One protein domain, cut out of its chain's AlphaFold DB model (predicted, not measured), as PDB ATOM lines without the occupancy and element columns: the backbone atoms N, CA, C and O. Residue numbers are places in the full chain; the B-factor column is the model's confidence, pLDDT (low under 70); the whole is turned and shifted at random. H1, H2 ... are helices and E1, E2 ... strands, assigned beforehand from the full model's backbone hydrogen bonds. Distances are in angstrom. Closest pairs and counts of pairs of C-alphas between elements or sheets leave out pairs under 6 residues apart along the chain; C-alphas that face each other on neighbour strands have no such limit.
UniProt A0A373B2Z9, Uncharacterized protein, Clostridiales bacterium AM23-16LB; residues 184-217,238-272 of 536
ATOM      1  N   SER A 184     202.261 198.984 172.993       78.19
ATOM      2  CA  SER A 184     202.989 200.228 172.703       78.19
ATOM      3  C   SER A 184     202.310 201.159 171.685       78.19
ATOM      4  O   SER A 184     202.768 202.280 171.458       78.19
ATOM      5  N   LYS A 185     201.230 200.721 171.036       81.88
ATOM      6  CA  LYS A 185     200.476 201.537 170.072       81.88
ATOM      7  C   LYS A 185     199.094 201.943 170.572       81.88
ATOM      8  O   LYS A 185     198.403 202.693 169.879       81.88
ATOM      9  N   LEU A 186     198.697 201.468 171.749       84.94
ATOM     10  CA  LEU A 186     197.464 201.895 172.392       84.94
ATOM     11  C   LEU A 186     197.652 203.259 173.059       84.94
ATOM     12  O   LEU A 186     198.750 203.629 173.474       84.94
ATOM     13  N   HIS A 187     196.563 204.013 173.158       87.75
ATOM     14  CA  HIS A 187     196.523 205.299 173.846       87.75
ATOM     15  C   HIS A 187     195.243 205.409 174.667       87.75
ATOM     16  O   HIS A 187     194.177 204.999 174.220       87.75
ATOM     17  N   PHE A 188     195.323 205.979 175.868       86.06
ATOM     18  CA  PHE A 188     194.116 206.207 176.653       86.06
ATOM     19  C   PHE A 188     193.213 207.269 175.987       86.06
ATOM     20  O   PHE A 188     193.719 208.264 175.458       86.06
ATOM     21  N   PRO A 189     191.879 207.098 176.037       88.69
ATOM     22  CA  PRO A 189     191.187 205.954 176.625       88.69
ATOM     23  C   PRO A 189     191.194 204.706 175.722       88.69
ATOM     24  O   PRO A 189     190.985 204.812 174.515       88.69
ATOM     25  N   ILE A 190     191.396 203.533 176.325       89.19
ATOM     26  CA  ILE A 190     191.448 202.233 175.638       89.19
ATOM     27  C   ILE A 190     190.064 201.591 175.697       89.19
ATOM     28  O   ILE A 190     189.453 201.532 176.761       89.19
ATOM     29  N   LEU A 191     189.569 201.091 174.570       85.94
ATOM     30  CA  LEU A 191     188.287 200.398 174.528       85.94
ATOM     31  C   LEU A 191     188.458 198.930 174.948       85.94
ATOM     32  O   LEU A 191     189.114 198.157 174.257       85.94
ATOM     33  N   VAL A 192     187.857 198.519 176.057       83.94
ATOM     34  CA  VAL A 192     187.784 197.108 176.446       83.94
ATOM     35  C   VAL A 192     186.529 196.508 175.834       83.94
ATOM     36  O   VAL A 192     185.419 196.808 176.270       83.94
ATOM     37  N   LYS A 193     186.721 195.664 174.819       76.56
ATOM     38  CA  LYS A 193     185.646 194.938 174.148       76.56
ATOM     39  C   LYS A 193     185.467 193.575 174.776       76.56
ATOM     40  O   LYS A 193     186.418 192.791 174.849       76.56
ATOM     41  N   LEU A 194     184.235 193.277 175.150       71.31
ATOM     42  CA  LEU A 194     183.838 191.961 175.615       71.31
ATOM     43  C   LEU A 194     182.970 191.289 174.564       71.31
ATOM     44  O   LEU A 194     182.139 191.917 173.918       71.31
ATOM     45  N   PHE A 195     183.120 189.981 174.427       67.38
ATOM     46  CA  PHE A 195     182.230 189.175 173.604       67.38
ATOM     47  C   PHE A 195     180.945 188.878 174.415       67.38
ATOM     48  O   PHE A 195     180.710 187.738 174.809       67.38
ATOM     49  N   THR A 196     180.167 189.917 174.766       58.25
ATOM     50  CA  THR A 196     178.869 189.845 175.482       58.25
ATOM     51  C   THR A 196     177.989 191.080 175.213       58.25
ATOM     52  O   THR A 196     178.508 192.179 175.042       58.25
ATOM     53  N   GLU A 197     176.661 190.908 175.187       47.62
ATOM     54  CA  GLU A 197     175.640 191.936 174.912       47.62
ATOM     55  C   GLU A 197     174.914 192.443 176.164       47.62
ATOM     56  O   GLU A 197     173.904 193.136 176.024       47.62
ATOM     57  N   GLU A 198     175.365 192.154 177.395       49.47
ATOM     58  CA  GLU A 198     174.732 192.795 178.559       49.47
ATOM     59  C   GLU A 198     174.847 194.324 178.422       49.47
ATOM     60  O   GLU A 198     175.887 194.926 178.669       49.47
ATOM     61  N   ARG A 199     173.748 194.962 177.986       40.97
ATOM     62  CA  ARG A 199     173.657 196.394 177.649       40.97
ATOM     63  C   ARG A 199     173.919 197.310 178.846       40.97
ATOM     64  O   ARG A 199     174.110 198.506 178.654       40.97
ATOM     65  N   ASP A 200     173.967 196.736 180.045       43.09
ATOM     66  CA  ASP A 200     174.319 197.404 181.298       43.09
ATOM     67  C   ASP A 200     175.824 197.273 181.652       43.09
ATOM     68  O   ASP A 200     176.299 197.980 182.540       43.09
ATOM     69  N   LEU A 201     176.586 196.428 180.937       48.72
ATOM     70  CA  LEU A 201     178.033 196.160 181.077       48.72
ATOM     71  C   LEU A 201     178.851 196.532 179.820       48.72
ATOM     72  O   LEU A 201     179.981 196.066 179.679       48.72
ATOM     73  N   GLY A 202     178.277 197.321 178.900       55.03
ATOM     74  CA  GLY A 202     178.848 197.617 177.576       55.03
ATOM     75  C   GLY A 202     180.320 198.055 177.579       55.03
ATOM     76  O   GLY A 202     180.841 198.456 178.617       55.03
ATOM     77  N   ASP A 203     180.964 197.984 176.403       66.81
ATOM     78  CA  ASP A 203     182.400 198.239 176.205       66.81
ATOM     79  C   ASP A 203     182.959 199.300 177.170       66.81
ATOM     80  O   ASP A 203     182.559 200.472 177.149       66.81
ATOM     81  N   LEU A 204     183.895 198.894 178.030       78.69
ATOM     82  CA  LEU A 204     184.482 199.807 179.003       78.69
ATOM     83  C   LEU A 204     185.490 200.698 178.291       78.69
ATOM     84  O   LEU A 204     186.510 200.241 177.781       78.69
ATOM     85  N   LEU A 205     185.237 202.001 178.319       85.31
ATOM     86  CA  LEU A 205     186.215 202.990 177.899       85.31
ATOM     87  C   LEU A 205     187.195 203.248 179.053       85.31
ATOM     88  O   LEU A 205     186.976 204.129 179.887       85.31
ATOM     89  N   LEU A 206     188.264 202.454 179.118       86.19
ATOM     90  CA  LEU A 206     189.260 202.509 180.180       86.19
ATOM     91  C   LEU A 206     190.086 203.794 180.063       86.19
ATOM     92  O   LEU A 206     190.846 203.974 179.111       86.19
ATOM     93  N   THR A 207     189.943 204.701 181.029       87.12
ATOM     94  CA  THR A 207     190.700 205.960 181.070       87.12
ATOM     95  C   THR A 207     192.049 205.788 181.767       87.12
ATOM     96  O   THR A 207     192.259 204.852 182.537       87.12
ATOM     97  N   GLU A 208     192.964 206.732 181.540       84.69
ATOM     98  CA  GLU A 208     194.257 206.756 182.235       84.69
ATOM     99  C   GLU A 208     194.080 206.845 183.762       84.69
ATOM    100  O   GLU A 208     194.775 206.168 184.509       84.69
ATOM    101  N   GLU A 209     193.091 207.603 184.246       81.06
ATOM    102  CA  GLU A 209     192.767 207.698 185.677       81.06
ATOM    103  C   GLU A 209     192.301 206.352 186.260       81.06
ATOM    104  O   GLU A 209     192.729 205.963 187.347       81.06
ATOM    105  N   MET A 210     191.468 205.604 185.527       81.62
ATOM    106  CA  MET A 210     191.023 204.263 185.936       81.62
ATOM    107  C   MET A 210     192.186 203.269 185.997       81.62
ATOM    108  O   MET A 210     192.226 202.432 186.893       81.62
ATOM    109  N   TYR A 211     193.144 203.381 185.077       83.75
ATOM    110  CA  TYR A 211     194.343 202.546 185.055       83.75
ATOM    111  C   TYR A 211     195.328 202.890 186.187       83.75
ATOM    112  O   TYR A 211     195.888 201.997 186.820       83.75
ATOM    113  N   MET A 212     195.525 204.183 186.469       78.19
ATOM    114  CA  MET A 212     196.478 204.664 187.481       78.19
ATOM    115  C   MET A 212     195.946 204.589 188.919       78.19
ATOM    116  O   MET A 212     196.741 204.601 189.856       78.19
ATOM    117  N   SER A 213     194.624 204.539 189.112       70.94
ATOM    118  CA  SER A 213     193.988 204.480 190.441       70.94
ATOM    119  C   SER A 213     194.010 203.098 191.098       70.94
ATOM    120  O   SER A 213     193.673 202.995 192.276       70.94
ATOM    121  N   GLN A 214     194.415 202.054 190.372       64.38
ATOM    122  CA  GLN A 214     194.612 200.716 190.928       64.38
ATOM    123  C   GLN A 214     196.042 200.577 191.470       64.38
ATOM    124  O   GLN A 214     197.007 200.937 190.786       64.38
ATOM    125  N   GLU A 215     196.170 200.072 192.702       56.12
ATOM    126  CA  GLU A 215     197.466 199.715 193.295       56.12
ATOM    127  C   GLU A 215     198.156 198.650 192.430       56.12
ATOM    128  O   GLU A 215     197.494 197.842 191.771       56.12
ATOM    129  N   ASP A 216     199.491 198.648 192.406       53.72
ATOM    130  CA  ASP A 216     200.243 197.550 191.802       53.72
ATOM    131  C   ASP A 216     199.933 196.292 192.635       53.72
ATOM    132  O   ASP A 216     200.428 196.145 193.750       53.72
ATOM    133  N   GLY A 217     199.003 195.463 192.151       43.41
ATOM    134  CA  GLY A 217     198.427 194.363 192.925       43.41
ATOM    135  C   GLY A 217     199.482 193.408 193.490       43.41
ATOM    136  O   GLY A 217     200.498 193.141 192.841       43.41
ATOM    137  N   ASP A 238     201.598 198.531 181.265       82.94
ATOM    138  CA  ASP A 238     201.957 197.175 181.672       82.94
ATOM    139  C   ASP A 238     200.797 196.190 181.435       82.94
ATOM    140  O   ASP A 238     199.655 196.456 181.829       82.94
ATOM    141  N   ARG A 239     201.098 195.051 180.794       83.31
ATOM    142  CA  ARG A 239     200.128 194.001 180.432       83.31
ATOM    143  C   ARG A 239     199.455 193.391 181.660       83.31
ATOM    144  O   ARG A 239     198.233 193.248 181.667       83.31
ATOM    145  N   LYS A 240     200.234 193.043 182.688       81.50
ATOM    146  CA  LYS A 240     199.736 192.396 183.912       81.50
ATOM    147  C   LYS A 240     198.832 193.351 184.690       81.50
ATOM    148  O   LYS A 240     197.741 192.976 185.108       81.50
ATOM    149  N   LYS A 241     199.228 194.619 184.795       84.50
ATOM    150  CA  LYS A 241     198.423 195.696 185.377       84.50
ATOM    151  C   LYS A 241     197.142 195.935 184.586       84.50
ATOM    152  O   LYS A 241     196.083 196.061 185.190       84.50
ATOM    153  N   LEU A 242     197.212 195.972 183.254       85.62
ATOM    154  CA  LEU A 242     196.031 196.143 182.402       85.62
ATOM    155  C   LEU A 242     195.028 195.003 182.611       85.62
ATOM    156  O   LEU A 242     193.845 195.267 182.809       85.62
ATOM    157  N   LEU A 243     195.508 193.760 182.649       83.25
ATOM    158  CA  LEU A 243     194.690 192.579 182.916       83.25
ATOM    159  C   LEU A 243     194.037 192.637 184.311       83.25
ATOM    160  O   LEU A 243     192.828 192.450 184.436       83.25
ATOM    161  N   ASN A 244     194.797 192.998 185.351       81.38
ATOM    162  CA  ASN A 244     194.275 193.161 186.715       81.38
ATOM    163  C   ASN A 244     193.176 194.233 186.802       81.38
ATOM    164  O   ASN A 244     192.141 194.037 187.446       81.38
ATOM    165  N   VAL A 245     193.377 195.368 186.125       82.69
ATOM    166  CA  VAL A 245     192.371 196.433 186.024       82.69
ATOM    167  C   VAL A 245     191.112 195.899 185.331       82.69
ATOM    168  O   VAL A 245     190.007 196.110 185.826       82.69
ATOM    169  N   MET A 246     191.257 195.155 184.232       82.75
ATOM    170  CA  MET A 246     190.123 194.556 183.521       82.75
ATOM    171  C   MET A 246     189.360 193.549 184.393       82.75
ATOM    172  O   MET A 246     188.138 193.644 184.459       82.75
ATOM    173  N   HIS A 247     190.032 192.670 185.144       81.25
ATOM    174  CA  HIS A 247     189.368 191.763 186.096       81.25
ATOM    175  C   HIS A 247     188.655 192.498 187.237       81.25
ATOM    176  O   HIS A 247     187.627 192.030 187.719       81.25
ATOM    177  N   THR A 248     189.148 193.672 187.642       80.25
ATOM    178  CA  THR A 248     188.477 194.509 188.649       80.25
ATOM    179  C   THR A 248     187.134 195.031 188.137       80.25
ATOM    180  O   THR A 248     186.140 195.017 188.863       80.25
ATOM    181  N   PHE A 249     187.084 195.477 186.878       77.81
ATOM    182  CA  PHE A 249     185.839 195.929 186.248       77.81
ATOM    183  C   PHE A 249     184.938 194.768 185.808       77.81
ATOM    184  O   PHE A 249     183.717 194.915 185.776       77.81
ATOM    185  N   PHE A 250     185.530 193.611 185.512       75.69
ATOM    186  CA  PHE A 250     184.852 192.437 184.975       75.69
ATOM    187  C   PHE A 250     185.191 191.169 185.777       75.69
ATOM    188  O   PHE A 250     185.779 190.230 185.237       75.69
ATOM    189  N   PRO A 251     184.780 191.081 187.056       69.25
ATOM    190  CA  PRO A 251     185.118 189.944 187.919       69.25
ATOM    191  C   PRO A 251     184.537 188.616 187.411       69.25
ATOM    192  O   PRO A 251     185.080 187.550 187.674       69.25
ATOM    193  N   TYR A 252     183.462 188.658 186.619       66.69
ATOM    194  CA  TYR A 252     182.859 187.475 185.995       66.69
ATOM    195  C   TYR A 252     183.711 186.865 184.865       66.69
ATOM    196  O   TYR A 252     183.444 185.741 184.441       66.69
ATOM    197  N   TYR A 253     184.738 187.586 184.400       67.12
ATOM    198  CA  TYR A 253     185.749 187.116 183.447       67.12
ATOM    199  C   TYR A 253     186.975 186.504 184.154       67.12
ATOM    200  O   TYR A 253     188.033 186.356 183.553       67.12
ATOM    201  N   GLU A 254     186.857 186.120 185.426       61.25
ATOM    202  CA  GLU A 254     187.879 185.337 186.131       61.25
ATOM    203  C   GLU A 254     188.244 184.053 185.348       61.25
ATOM    204  O   GLU A 254     187.376 183.205 185.079       61.25
ATOM    205  N   GLY A 255     189.529 183.929 184.985       63.28
ATOM    206  CA  GLY A 255     190.112 182.875 184.139       63.28
ATOM    207  C   GLY A 255     190.453 183.318 182.707       63.28
ATOM    208  O   GLY A 255     191.107 182.579 181.971       63.28
ATOM    209  N   TYR A 256     190.018 184.508 182.279       72.12
ATOM    210  CA  TYR A 256     190.459 185.126 181.025       72.12
ATOM    211  C   TYR A 256     191.810 185.832 181.215       72.12
ATOM    212  O   TYR A 256     191.866 187.055 181.284       72.12
ATOM    213  N   ASP A 257     192.886 185.051 181.311       72.62
ATOM    214  CA  ASP A 257     194.186 185.556 181.775       72.62
ATOM    215  C   ASP A 257     195.123 186.076 180.658       72.62
ATOM    216  O   ASP A 257     196.340 186.159 180.849       72.62
ATOM    217  N   ASP A 258     194.598 186.389 179.469       75.00
ATOM    218  CA  ASP A 258     195.371 186.972 178.362       75.00
ATOM    219  C   ASP A 258     194.539 187.989 177.553       75.00
ATOM    220  O   ASP A 258     193.320 188.091 177.711       75.00
ATOM    221  N   ILE A 259     195.191 188.783 176.696       77.81
ATOM    222  CA  ILE A 259     194.560 189.855 175.916       77.81
ATOM    223  C   ILE A 259     194.978 189.861 174.443       77.81
ATOM    224  O   ILE A 259     196.157 189.784 174.093       77.81
ATOM    225  N   VAL A 260     193.994 190.086 173.573       77.31
ATOM    226  CA  VAL A 260     194.203 190.417 172.155       77.31
ATOM    227  C   VAL A 260     194.169 191.931 171.982       77.31
ATOM    228  O   VAL A 260     193.280 192.601 172.509       77.31
ATOM    229  N   VAL A 261     195.120 192.470 171.214       79.19
ATOM    230  CA  VAL A 261     195.271 193.915 170.985       79.19
ATOM    231  C   VAL A 261     194.831 194.288 169.568       79.19
ATOM    232  O   VAL A 261     195.420 193.843 168.580       79.19
ATOM    233  N   ASP A 262     193.839 195.175 169.461       77.12
ATOM    234  CA  ASP A 262     193.433 195.820 168.212       77.12
ATOM    235  C   ASP A 262     193.988 197.249 168.129       77.12
ATOM    236  O   ASP A 262     193.382 198.220 168.588       77.12
ATOM    237  N   GLU A 263     195.148 197.382 167.479       80.62
ATOM    238  CA  GLU A 263     195.817 198.672 167.264       80.62
ATOM    239  C   GLU A 263     194.949 199.673 166.480       80.62
ATOM    240  O   GLU A 263     195.071 200.879 166.675       80.62
ATOM    241  N   LYS A 264     194.087 199.199 165.565       78.69
ATOM    242  CA  LYS A 264     193.276 200.082 164.708       78.69
ATOM    243  C   LYS A 264     192.051 200.610 165.439       78.69
ATOM    244  O   LYS A 264     191.700 201.772 165.257       78.69
ATOM    245  N   GLY A 265     191.406 199.751 166.224       76.75
ATOM    246  CA  GLY A 265     190.267 200.109 167.064       76.75
ATOM    247  C   GLY A 265     190.653 200.770 168.386       76.75
ATOM    248  O   GLY A 265     189.753 201.195 169.105       76.75
ATOM    249  N   ASN A 266     191.954 200.857 168.702       84.25
ATOM    250  CA  ASN A 266     192.469 201.248 170.017       84.25
ATOM    251  C   ASN A 266     191.774 200.458 171.143       84.25
ATOM    252  O   ASN A 266     191.270 201.026 172.116       84.25
ATOM    253  N   ALA A 267     191.689 199.141 170.944       82.00
ATOM    254  CA  ALA A 267     190.865 198.257 171.749       82.00
ATOM    255  C   ALA A 267     191.622 197.014 172.221       82.00
ATOM    256  O   ALA A 267     192.587 196.577 171.590       82.00
ATOM    257  N   VAL A 268     191.149 196.432 173.320       83.44
ATOM    258  CA  VAL A 268     191.627 195.159 173.865       83.44
ATOM    259  C   VAL A 268     190.459 194.228 174.158       83.44
ATOM    260  O   VAL A 268     189.372 194.679 174.521       83.44
ATOM    261  N   THR A 269     190.693 192.927 174.031       78.81
ATOM    262  CA  THR A 269     189.715 191.883 174.361       78.81
ATOM    263  C   THR A 269     190.369 190.841 175.251       78.81
ATOM    264  O   THR A 269     191.421 190.314 174.897       78.81
ATOM    265  N   MET A 270     189.741 190.553 176.394       77.69
ATOM    266  CA  MET A 270     190.123 189.446 177.274       77.69
ATOM    267  C   MET A 270     189.867 188.115 176.573       77.69
ATOM    268  O   MET A 270     188.779 187.885 176.044       77.69
ATOM    269  N   ILE A 271     190.859 187.234 176.601       73.56
ATOM    270  CA  ILE A 271     190.780 185.863 176.101       73.56
ATOM    271  C   ILE A 271     191.311 184.902 177.169       73.56
ATOM    272  O   ILE A 271     192.046 185.287 178.073       73.56
ATOM    273  N   TYR A 272     190.940 183.630 177.073       69.12
ATOM    274  CA  TYR A 272     191.563 182.601 177.900       69.12
ATOM    275  C   TYR A 272     193.032 182.450 177.518       69.12
ATOM    276  O   TYR A 272     193.339 182.273 176.334       69.12
TER     277      TYR A 272
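AT A GLANCE: This is residues 184 to 217 and 238 to 272 of the 536 residues of an uncharacterized protein of Clostridiales bacterium AM23-16LB (UniProt A0A373B2Z9). Two strand hairpins, E1 with E2 and E3 with E4, join side by side through E1 and E4 into one small, much twisted sheet, and the helix H2 packs beside it, next to E3, E4 and E2. The short helix H1, just after E2, packs on H2, while the long loop between E1 and E2 reaches away to Glu 197. The printed part has 69 residues, with E1, E2, H1, H2, E3 and E4 in this order along it; the mixed sheet runs E2, E1, E4, E3. The class is mixed, helices and strands, with under half of the residues, 32, in named elements. The whole is compact, with a radius of gyration of the C-alphas of 11.3 A, and rounded, spanning 29 by 27 by 22 A.

IN THESE COORDINATES: E1, residues 190 to 192, begins at C-alpha 190 at (191.448, 202.233, 175.638). E2 is residues 204 to 206, and H1 is residues 208 to 212. H2, residues 239 to 249, is 15.5 A long and begins at C-alpha 239 at (200.128, 194.001, 180.432). E3, residues 258 to 262, measures 13.6 A. E4, residues 267 to 271, measures 13.1 A and ends at C-alpha 271 at (190.780, 185.863, 176.101).

HOW THE PARTS SIT: E2 and E1 form an antiparallel hairpin at 148 degrees, with N 192 and O 204 2.8 A apart, within hydrogen-bond range. E1 and E4 are parallel at 34 degrees, with N 268 and O 191 at 2.8 A. E4 and E3 form an antiparallel hairpin at 151 degrees, with N 260 and O 269 at 2.9 A. From edge to edge the strands' lines turn by 86 degrees. H2 is on the sheet, in two layers, a helix on one face of a sheet. Its height over the sheet is 4.4 A, only just above the sheet's level, and it is over none of the strands. The closest C-alphas of H2 and E3, those of Leu 243 and Asp 258, are 7.3 A apart. H2 and E2 are near each other, with 6 pairs of C-alphas within 10 A. H1 and H2 touch, the closest C-alphas being those of Tyr 211 and Val 245, 6.5 A apart. H1 is not on the sheet and is apart from E3 and E4. In H1 and H2 every O i to N i+4 pair is within hydrogen-bond range.

THE WHOLE: The two C-alphas farthest apart, those of Glu 197 and Asp 216, are 30.4 A apart. Residues 218 to 237 are not printed, and C-alphas 217 and 238 are 12.1 A apart across the cut. The link from E1 to E2, 11 residues, is long. The mean pLDDT of the printed part is 74.4; it is under 70 at residues 195 to 203, 214 to 217, 251 to 255 and 272.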